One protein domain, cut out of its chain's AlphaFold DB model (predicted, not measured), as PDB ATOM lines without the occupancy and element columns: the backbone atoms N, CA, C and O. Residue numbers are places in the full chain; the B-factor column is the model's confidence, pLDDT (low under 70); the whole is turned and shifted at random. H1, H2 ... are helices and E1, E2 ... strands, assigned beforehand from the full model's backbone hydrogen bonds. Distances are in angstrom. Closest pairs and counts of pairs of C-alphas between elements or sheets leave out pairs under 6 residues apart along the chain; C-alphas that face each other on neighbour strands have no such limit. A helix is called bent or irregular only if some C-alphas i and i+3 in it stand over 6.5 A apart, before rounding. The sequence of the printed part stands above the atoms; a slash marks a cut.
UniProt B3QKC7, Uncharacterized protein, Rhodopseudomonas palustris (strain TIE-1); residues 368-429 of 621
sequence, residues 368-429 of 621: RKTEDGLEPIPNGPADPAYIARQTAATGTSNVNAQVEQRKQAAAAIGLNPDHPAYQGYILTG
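This is residues 368 to 429 of the 621 residues of an uncharacterized protein of Rhodopseudomonas palustris (strain TIE-1) (UniProt B3QKC7). A small hairpin of two strands, E1 and E2, sits at one end of a long thin model; from it the chain runs into one long bent helix, H1, and at the far end a short helix, H2, folds back beside the second arm of H1, H1b. There is no shared core: the bent helix makes most of the length, and its stretch from residue 391 to 401 stands free between the strand hairpin and the helical hairpin. The printed part has 62 residues with two named strands and two named helices, in the order E1, E2, H1, H2 along the chain, and the two strands form one antiparallel sheet in the order E1 - E2. The class is mostly helix, with 38 residues in helices and 7 in strands. The whole is extended, with a radius of gyration of the C-alphas of 20.0 A, and its outline is a rod spanning 63 by 16 by 15 A.

The sheet holds E1, residues 368 to 370, 6.3 A from first to last C-alpha, and E2, residues 373 to 376, 9.9 A long. E1 begins at C-alpha 368, at (-32.257, 65.746, -51.888). H1 covers residues 384 to 412 and by its hydrogen bonds was assigned as one helix, but it is bent: C-alphas 393 and 396 are 6.8 A apart, where about 5 A is found in a regular helix. Its first arm, H1a, is residues 384 to 393, 14.3 A long, beginning at C-alpha 384, at (-39.112, 53.391, -56.104). Its second arm, H1b, is residues 396 to 412, 24.9 A long; residues 394 and 395 belong to neither arm. H2 is residues 420 to 428, 12.3 A long, and ends at C-alpha 428, at (-52.816, 34.596, -35.635).

E1 and E2 are antiparallel neighbours and form a hairpin over a tight link of 2 residues, with 141 degrees between their directions. The C-alphas of Lys 369 and Leu 374 face each other at 4.7 A. Across this pair N 368 and O 375 are within hydrogen-bond range at 2.8 A, and so are N 375 and O 368 at 2.9 A. E1 is apart from H1a, and both strands are apart from H1b and H2. A short link of 7 residues joins E2 to H1. Arms H1a and H1b stand at a steep tilt of 43 degrees. H1a touches no helix and is apart from H2. H1b touches H2 with residues 403 to 410 alone; the closest C-alphas of the two are those of Arg 406 and Ile 426, 5.5 A apart. They run opposite ways at a shallow tilt of 30 degrees and form a helical hairpin over a short link of 7 residues. In H1a and H2 every O i to N i+4 pair is within hydrogen-bond range; in H1b 12 of 13 are.

The two C-alphas farthest apart are those of Glu 371 and Asp 418, at 63.4 A, while the first and last printed C-alphas, of Arg 368 and Gly 429, are 39.0 A apart. The printed part has no cut, and no link between named elements is long. The mean pLDDT of the printed part is 81.0; residues 390 to 397 are under 70, and the bend of H1 falls among them.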
ATOM      1  N   ARG A 368     -33.082  64.548 -51.719       82.19
ATOM      2  CA  ARG A 368     -32.257  65.746 -51.888       82.19
ATOM      3  C   ARG A 368     -33.146  66.881 -52.382       82.19
ATOM      4  O   ARG A 368     -34.042  66.666 -53.194       82.19
ATOM      5  N   LYS A 369     -32.905  68.090 -51.883       81.44
ATOM      6  CA  LYS A 369     -33.611  69.292 -52.331       81.44
ATOM      7  C   LYS A 369     -32.966  69.785 -53.632       81.44
ATOM      8  O   LYS A 369     -31.800  70.172 -53.617       81.44
ATOM      9  N   THR A 370     -33.700  69.731 -54.733       84.94
ATOM     10  CA  THR A 370     -33.358  70.317 -56.037       84.94
ATOM     11  C   THR A 370     -34.201  71.574 -56.280       84.94
ATOM     12  O   THR A 370     -35.131  71.865 -55.526       84.94
ATOM     13  N   GLU A 371     -33.858  72.365 -57.300       80.62
ATOM     14  CA  GLU A 371     -34.585  73.603 -57.643       80.62
ATOM     15  C   GLU A 371     -36.055  73.335 -58.019       80.62
ATOM     16  O   GLU A 371     -36.919  74.163 -57.738       80.62
ATOM     17  N   ASP A 372     -36.349  72.132 -58.522       82.94
ATOM     18  CA  ASP A 372     -37.687  71.681 -58.918       82.94
ATOM     19  C   ASP A 372     -38.439  70.890 -57.824       82.94
ATOM     20  O   ASP A 372     -39.566  70.441 -58.044       82.94
ATOM     21  N   GLY A 373     -37.851  70.708 -56.631       83.62
ATOM     22  CA  GLY A 373     -38.511  70.037 -55.504       83.62
ATOM     23  C   GLY A 373     -37.630  69.061 -54.722       83.62
ATOM     24  O   GLY A 373     -36.444  69.279 -54.511       83.62
ATOM     25  N   LEU A 374     -38.238  67.998 -54.191       83.06
ATOM     26  CA  LEU A 374     -37.538  66.919 -53.487       83.06
ATOM     27  C   LEU A 374     -37.359  65.749 -54.454       83.06
ATOM     28  O   LEU A 374     -38.333  65.085 -54.802       83.06
ATOM     29  N   GLU A 375     -36.124  65.470 -54.860       83.50
ATOM     30  CA  GLU A 375     -35.807  64.282 -55.651       83.50
ATOM     31  C   GLU A 375     -35.333  63.143 -54.744       83.50
ATOM     32  O   GLU A 375     -34.473  63.364 -53.885       83.50
ATOM     33  N   PRO A 376     -35.835  61.910 -54.925       84.75
ATOM     34  CA  PRO A 376     -35.280  60.754 -54.243       84.75
ATOM     35  C   PRO A 376     -33.836  60.538 -54.705       84.75
ATOM     36  O   PRO A 376     -33.522  60.573 -55.895       84.75
ATOM     37  N   ILE A 377     -32.936  60.323 -53.751       81.38
ATOM     38  CA  ILE A 377     -31.541  60.000 -54.050       81.38
ATOM     39  C   ILE A 377     -31.525  58.626 -54.753       81.38
ATOM     40  O   ILE A 377     -32.106  57.687 -54.207       81.38
ATOM     41  N   PRO A 378     -30.886  58.466 -55.930       80.75
ATOM     42  CA  PRO A 378     -30.789  57.172 -56.613       80.75
ATOM     43  C   PRO A 378     -30.134  56.114 -55.715       80.75
ATOM     44  O   PRO A 378     -29.087  56.382 -55.122       80.75
ATOM     45  N   ASN A 379     -30.734  54.923 -55.605       77.19
ATOM     46  CA  ASN A 379     -30.384  53.882 -54.617       77.19
ATOM     47  C   ASN A 379     -30.545  54.287 -53.135       77.19
ATOM     48  O   ASN A 379     -30.104  53.563 -52.241       77.19
ATOM     49  N   GLY A 380     -31.163  55.433 -52.859       76.50
ATOM     50  CA  GLY A 380     -31.548  55.851 -51.519       76.50
ATOM     51  C   GLY A 380     -32.854  55.189 -51.061       76.50
ATOM     52  O   GLY A 380     -33.578  54.594 -51.860       76.50
ATOM     53  N   PRO A 381     -33.214  55.325 -49.774       71.50
ATOM     54  CA  PRO A 381     -34.409  54.697 -49.201       71.50
ATOM     55  C   PRO A 381     -35.739  55.184 -49.810       71.50
ATOM     56  O   PRO A 381     -36.766  54.550 -49.596       71.50
ATOM     57  N   ALA A 382     -35.723  56.278 -50.579       74.44
ATOM     58  CA  ALA A 382     -36.880  56.832 -51.282       74.44
ATOM     59  C   ALA A 382     -36.963  56.431 -52.772       74.44
ATOM     60  O   ALA A 382     -37.904  56.830 -53.457       74.44
ATOM     61  N   ASP A 383     -35.998  55.666 -53.294       79.94
ATOM     62  CA  ASP A 383     -35.994  55.225 -54.691       79.94
ATOM     63  C   ASP A 383     -37.082  54.148 -54.920       79.94
ATOM     64  O   ASP A 383     -37.044  53.087 -54.285       79.94
ATOM     65  N   PRO A 384     -38.046  54.356 -55.837       75.88
ATOM     66  CA  PRO A 384     -39.112  53.391 -56.104       75.88
ATOM     67  C   PRO A 384     -38.595  52.008 -56.539       75.88
ATOM     68  O   PRO A 384     -39.208  50.992 -56.200       75.88
ATOM     69  N   ALA A 385     -37.446  51.927 -57.220       79.56
ATOM     70  CA  ALA A 385     -36.844  50.650 -57.616       79.56
ATOM     71  C   ALA A 385     -36.152  49.926 -56.445       79.56
ATOM     72  O   ALA A 385     -36.025  48.695 -56.453       79.56
ATOM     73  N   TYR A 386     -35.693  50.674 -55.439       75.69
ATOM     74  CA  TYR A 386     -35.197  50.121 -54.180       75.69
ATOM     75  C   TYR A 386     -36.367  49.610 -53.330       75.69
ATOM     76  O   TYR A 386     -36.352  48.455 -52.904       75.69
ATOM     77  N   ILE A 387     -37.439  50.400 -53.205       74.19
ATOM     78  CA  ILE A 387     -38.660  50.027 -52.472       74.19
ATOM     79  C   ILE A 387     -39.298  48.760 -53.065       74.19
ATOM     80  O   ILE A 387     -39.664  47.855 -52.314       74.19
ATOM     81  N   ALA A 388     -39.381  48.628 -54.394       77.50
ATOM     82  CA  ALA A 388     -39.947  47.443 -55.052       77.50
ATOM     83  C   ALA A 388     -39.130  46.160 -54.797       77.50
ATOM     84  O   ALA A 388     -39.687  45.090 -54.552       77.50
ATOM     85  N   ARG A 389     -37.794  46.255 -54.799       75.88
ATOM     86  CA  ARG A 389     -36.911  45.113 -54.502       75.88
ATOM     87  C   ARG A 389     -36.934  44.742 -53.026       75.88
ATOM     88  O   ARG A 389     -36.968  43.559 -52.690       75.88
ATOM     89  N   GLN A 390     -36.969  45.740 -52.149       69.69
ATOM     90  CA  GLN A 390     -37.041  45.515 -50.714       69.69
ATOM     91  C   GLN A 390     -38.393  44.903 -50.325       69.69
ATOM     92  O   GLN A 390     -38.422  43.929 -49.581       69.69
ATOM     93  N   THR A 391     -39.507  45.381 -50.882       67.06
ATOM     94  CA  THR A 391     -40.843  44.815 -50.618       67.06
ATOM     95  C   THR A 391     -40.994  43.383 -51.146       67.06
ATOM     96  O   THR A 391     -41.509  42.532 -50.419       67.06
ATOM     97  N   ALA A 392     -40.462  43.067 -52.334       66.00
ATOM     98  CA  ALA A 392     -40.486  41.709 -52.891       66.00
ATOM     99  C   ALA A 392     -39.617  40.700 -52.106       66.00
ATOM    100  O   ALA A 392     -40.034  39.564 -51.896       66.00
ATOM    101  N   ALA A 393     -38.436  41.103 -51.626       62.50
ATOM    102  CA  ALA A 393     -37.555  40.232 -50.834       62.50
ATOM    103  C   ALA A 393     -38.027  40.052 -49.375       62.50
ATOM    104  O   ALA A 393     -37.778  39.020 -48.744       62.50
ATOM    105  N   THR A 394     -38.726  41.054 -48.836       57.44
ATOM    106  CA  THR A 394     -39.146  41.105 -47.429       57.44
ATOM    107  C   THR A 394     -40.485  40.397 -47.197       57.44
ATOM    108  O   THR A 394     -40.698  39.878 -46.104       57.44
ATOM    109  N   GLY A 395     -41.373  40.324 -48.195       57.47
ATOM    110  CA  GLY A 395     -42.734  39.793 -48.034       57.47
ATOM    111  C   GLY A 395     -42.820  38.290 -47.735       57.47
ATOM    112  O   GLY A 395     -43.533  37.887 -46.820       57.47
ATOM    113  N   THR A 396     -42.079  37.446 -48.455       57.53
ATOM    114  CA  THR A 396     -42.210  35.975 -48.355       57.53
ATOM    115  C   THR A 396     -41.280  35.364 -47.307       57.53
ATOM    116  O   THR A 396     -41.654  34.434 -46.595       57.53
ATOM    117  N   SER A 397     -40.082  35.931 -47.159       61.66
ATOM    118  CA  SER A 397     -39.084  35.501 -46.172       61.66
ATOM    119  C   SER A 397     -39.547  35.781 -44.736       61.66
ATOM    120  O   SER A 397     -39.271  34.995 -43.831       61.66
ATOM    121  N   ASN A 398     -40.311  36.862 -44.523       74.56
ATOM    122  CA  ASN A 398     -40.802  37.212 -43.191       74.56
ATOM    123  C   ASN A 398     -41.905  36.295 -42.680       74.56
ATOM    124  O   ASN A 398     -41.948  36.052 -41.483       74.56
ATOM    125  N   VAL A 399     -42.795  35.781 -43.532       78.88
ATOM    126  CA  VAL A 399     -43.927  34.982 -43.035       78.88
ATOM    127  C   VAL A 399     -43.437  33.648 -42.472       78.88
ATOM    128  O   VAL A 399     -43.804  33.291 -41.356       78.88
ATOM    129  N   ASN A 400     -42.538  32.953 -43.177       82.56
ATOM    130  CA  ASN A 400     -41.953  31.704 -42.679       82.56
ATOM    131  C   ASN A 400     -41.068  31.931 -41.447       82.56
ATOM    132  O   ASN A 400     -41.173  31.178 -40.480       82.56
ATOM    133  N   ALA A 401     -40.255  32.993 -41.439       85.38
ATOM    134  CA  ALA A 401     -39.459  33.347 -40.266       85.38
ATOM    135  C   ALA A 401     -40.348  33.669 -39.049       85.38
ATOM    136  O   ALA A 401     -40.078  33.189 -37.953       85.38
ATOM    137  N   GLN A 402     -41.449  34.401 -39.242       83.00
ATOM    138  CA  GLN A 402     -42.413  34.712 -38.180       83.00
ATOM    139  C   GLN A 402     -43.160  33.471 -37.683       83.00
ATOM    140  O   GLN A 402     -43.413  33.363 -36.484       83.00
ATOM    141  N   VAL A 403     -43.514  32.528 -38.562       89.88
ATOM    142  CA  VAL A 403     -44.147  31.259 -38.166       89.88
ATOM    143  C   VAL A 403     -43.202  30.435 -37.295       89.88
ATOM    144  O   VAL A 403     -43.613  29.961 -36.237       89.88
ATOM    145  N   GLU A 404     -41.933  30.316 -37.680       89.38
ATOM    146  CA  GLU A 404     -40.953  29.548 -36.906       89.38
ATOM    147  C   GLU A 404     -40.613  30.236 -35.577       89.38
ATOM    148  O   GLU A 404     -40.523  29.578 -34.539       89.38
ATOM    149  N   GLN A 405     -40.552  31.570 -35.570       90.06
ATOM    150  CA  GLN A 405     -40.378  32.362 -34.354       90.06
ATOM    151  C   GLN A 405     -41.570  32.202 -33.393       90.06
ATOM    152  O   GLN A 405     -41.371  32.077 -32.186       90.06
ATOM    153  N   ARG A 406     -42.806  32.111 -33.908       89.50
ATOM    154  CA  ARG A 406     -44.004  31.804 -33.101       89.50
ATOM    155  C   ARG A 406     -43.995  30.369 -32.578       89.50
ATOM    156  O   ARG A 406     -44.366  30.151 -31.431       89.50
ATOM    157  N   LYS A 407     -43.542  29.384 -33.360       92.25
ATOM    158  CA  LYS A 407     -43.400  28.001 -32.868       92.25
ATOM    159  C   LYS A 407     -42.407  27.913 -31.712       92.25
ATOM    160  O   LYS A 407     -42.711  27.278 -30.704       92.25
ATOM    161  N   GLN A 408     -41.252  28.567 -31.844       91.25
ATOM    162  CA  GLN A 408     -40.230  28.603 -30.795       91.25
ATOM    163  C   GLN A 408     -40.715  29.362 -29.557       91.25
ATOM    164  O   GLN A 408     -40.527  28.883 -28.442       91.25
ATOM    165  N   ALA A 409     -41.402  30.494 -29.741       88.38
ATOM    166  CA  ALA A 409     -42.008  31.230 -28.637       88.38
ATOM    167  C   ALA A 409     -43.079  30.395 -27.912       88.38
ATOM    168  O   ALA A 409     -43.057  30.326 -26.689       88.38
ATOM    169  N   ALA A 410     -43.955  29.683 -28.630       90.19
ATOM    170  CA  ALA A 410     -44.928  28.785 -28.001       90.19
ATOM    171  C   ALA A 410     -44.270  27.634 -27.233       90.19
ATOM    172  O   ALA A 410     -44.705  27.320 -26.126       90.19
ATOM    173  N   ALA A 411     -43.214  27.035 -27.790       91.19
ATOM    174  CA  ALA A 411     -42.457  25.989 -27.110       91.19
ATOM    175  C   ALA A 411     -41.784  26.515 -25.829       91.19
ATOM    176  O   ALA A 411     -41.800  25.832 -24.808       91.19
ATOM    177  N   ALA A 412     -41.267  27.749 -25.847       87.06
ATOM    178  CA  ALA A 412     -40.665  28.389 -24.676       87.06
ATOM    179  C   ALA A 412     -41.674  28.650 -23.541       87.06
ATOM    180  O   ALA A 412     -41.290  28.666 -22.375       87.06
ATOM    181  N   ILE A 413     -42.960  28.812 -23.869       85.38
ATOM    182  CA  ILE A 413     -44.052  28.998 -22.897       85.38
ATOM    183  C   ILE A 413     -44.662  27.637 -22.483       85.38
ATOM    184  O   ILE A 413     -45.585  27.573 -21.677       85.38
ATOM    185  N   GLY A 414     -44.147  26.523 -23.016       88.88
ATOM    186  CA  GLY A 414     -44.622  25.175 -22.698       88.88
ATOM    187  C   GLY A 414     -45.932  24.783 -23.388       88.88
ATOM    188  O   GLY A 414     -46.583  23.832 -22.955       88.88
ATOM    189  N   LEU A 415     -46.344  25.478 -24.457       85.69
ATOM    190  CA  LEU A 415     -47.489  25.040 -25.258       85.69
ATOM    191  C   LEU A 415     -47.096  23.852 -26.141       85.69
ATOM    192  O   LEU A 415     -46.262  23.975 -27.037       85.69
ATOM    193  N   ASN A 416     -47.756  22.718 -25.916       91.12
ATOM    194  CA  ASN A 416     -47.582  21.528 -26.741       91.12
ATOM    195  C   ASN A 416     -48.218  21.696 -28.136       91.12
ATOM    196  O   ASN A 416     -49.306  22.277 -28.228       91.12
ATOM    197  N   PRO A 417     -47.609  21.132 -29.203       91.56
ATOM    198  CA  PRO A 417     -48.138  21.192 -30.569       91.56
ATOM    199  C   PRO A 417     -49.563  20.648 -30.742       91.56
ATOM    200  O   PRO A 417     -50.295  21.115 -31.616       91.56
ATOM    201  N   ASP A 418     -49.967  19.707 -29.885       90.44
ATOM    202  CA  ASP A 418     -51.286  19.061 -29.920       90.44
ATOM    203  C   ASP A 418     -52.407  19.922 -29.314       90.44
ATOM    204  O   ASP A 418     -53.591  19.630 -29.483       90.44
ATOM    205  N   HIS A 419     -52.069  21.001 -28.599       81.88
ATOM    206  CA  HIS A 419     -53.067  21.855 -27.963       81.88
ATOM    207  C   HIS A 419     -53.647  22.859 -28.982       81.88
ATOM    208  O   HIS A 419     -52.886  23.573 -29.635       81.88
ATOM    209  N   PRO A 420     -54.978  23.036 -29.098       82.19
ATOM    210  CA  PRO A 420     -55.584  23.937 -30.094       82.19
ATOM    211  C   PRO A 420     -55.131  25.403 -29.955       82.19
ATOM    212  O   PRO A 420     -55.090  26.152 -30.932       82.19
ATOM    213  N   ALA A 421     -54.716  25.813 -28.752       80.44
ATOM    214  CA  ALA A 421     -54.134  27.135 -28.522       80.44
ATOM    215  C   ALA A 421     -52.779  27.341 -29.239       80.44
ATOM    216  O   ALA A 421     -52.480  28.460 -29.651       80.44
ATOM    217  N   TYR A 422     -51.991  26.277 -29.446       89.69
ATOM    218  CA  TYR A 422     -50.727  26.325 -30.190       89.69
ATOM    219  C   TYR A 422     -50.965  26.685 -31.661       89.69
ATOM    220  O   TYR A 422     -50.344  27.605 -32.199       89.69
ATOM    221  N   GLN A 423     -51.941  26.027 -32.294       88.50
ATOM    222  CA  GLN A 423     -52.317  26.310 -33.680       88.50
ATOM    223  C   GLN A 423     -52.862  27.735 -33.834       88.50
ATOM    224  O   GLN A 423     -52.458  28.457 -34.748       88.50
ATOM    225  N   GLY A 424     -53.713  28.172 -32.897       85.69
ATOM    226  CA  GLY A 424     -54.230  29.540 -32.866       85.69
ATOM    227  C   GLY A 424     -53.126  30.596 -32.761       85.69
ATOM    228  O   GLY A 424     -53.176  31.605 -33.473       85.69
ATOM    229  N   TYR A 425     -52.100  30.350 -31.940       87.56
ATOM    230  CA  TYR A 425     -50.966  31.262 -31.797       87.56
ATOM    231  C   TYR A 425     -50.137  31.380 -33.071       87.56
ATOM    232  O   TYR A 425     -49.815  32.487 -33.503       87.56
ATOM    233  N   ILE A 426     -49.815  30.251 -33.702       91.00
ATOM    234  CA  ILE A 426     -48.997  30.244 -34.916       91.00
ATOM    235  C   ILE A 426     -49.709  30.989 -36.043       91.00
ATOM    236  O   ILE A 426     -49.109  31.871 -36.665       91.00
ATOM    237  N   LEU A 427     -50.995  30.692 -36.256       88.06
ATOM    238  CA  LEU A 427     -51.798  31.310 -37.314       88.06
ATOM    239  C   LEU A 427     -51.997  32.809 -37.087       88.06
ATOM    240  O   LEU A 427     -51.782  33.610 -37.995       88.06
ATOM    241  N   THR A 428     -52.386  33.209 -35.879       82.12
ATOM    242  CA  THR A 428     -52.816  34.596 -35.635       82.12
ATOM    243  C   THR A 428     -51.708  35.501 -35.102       82.12
ATOM    244  O   THR A 428     -51.847  36.722 -35.145       82.12
ATOM    245  N   GLY A 429     -50.610  34.935 -34.588       81.00
ATOM    246  CA  GLY A 429     -49.503  35.673 -33.969       81.00
ATOM    247  C   GLY A 429     -49.851  36.331 -32.643       81.00
ATOM    248  O   GLY A 429     -48.990  36.933 -32.007       81.00
TER     249      GLY A 429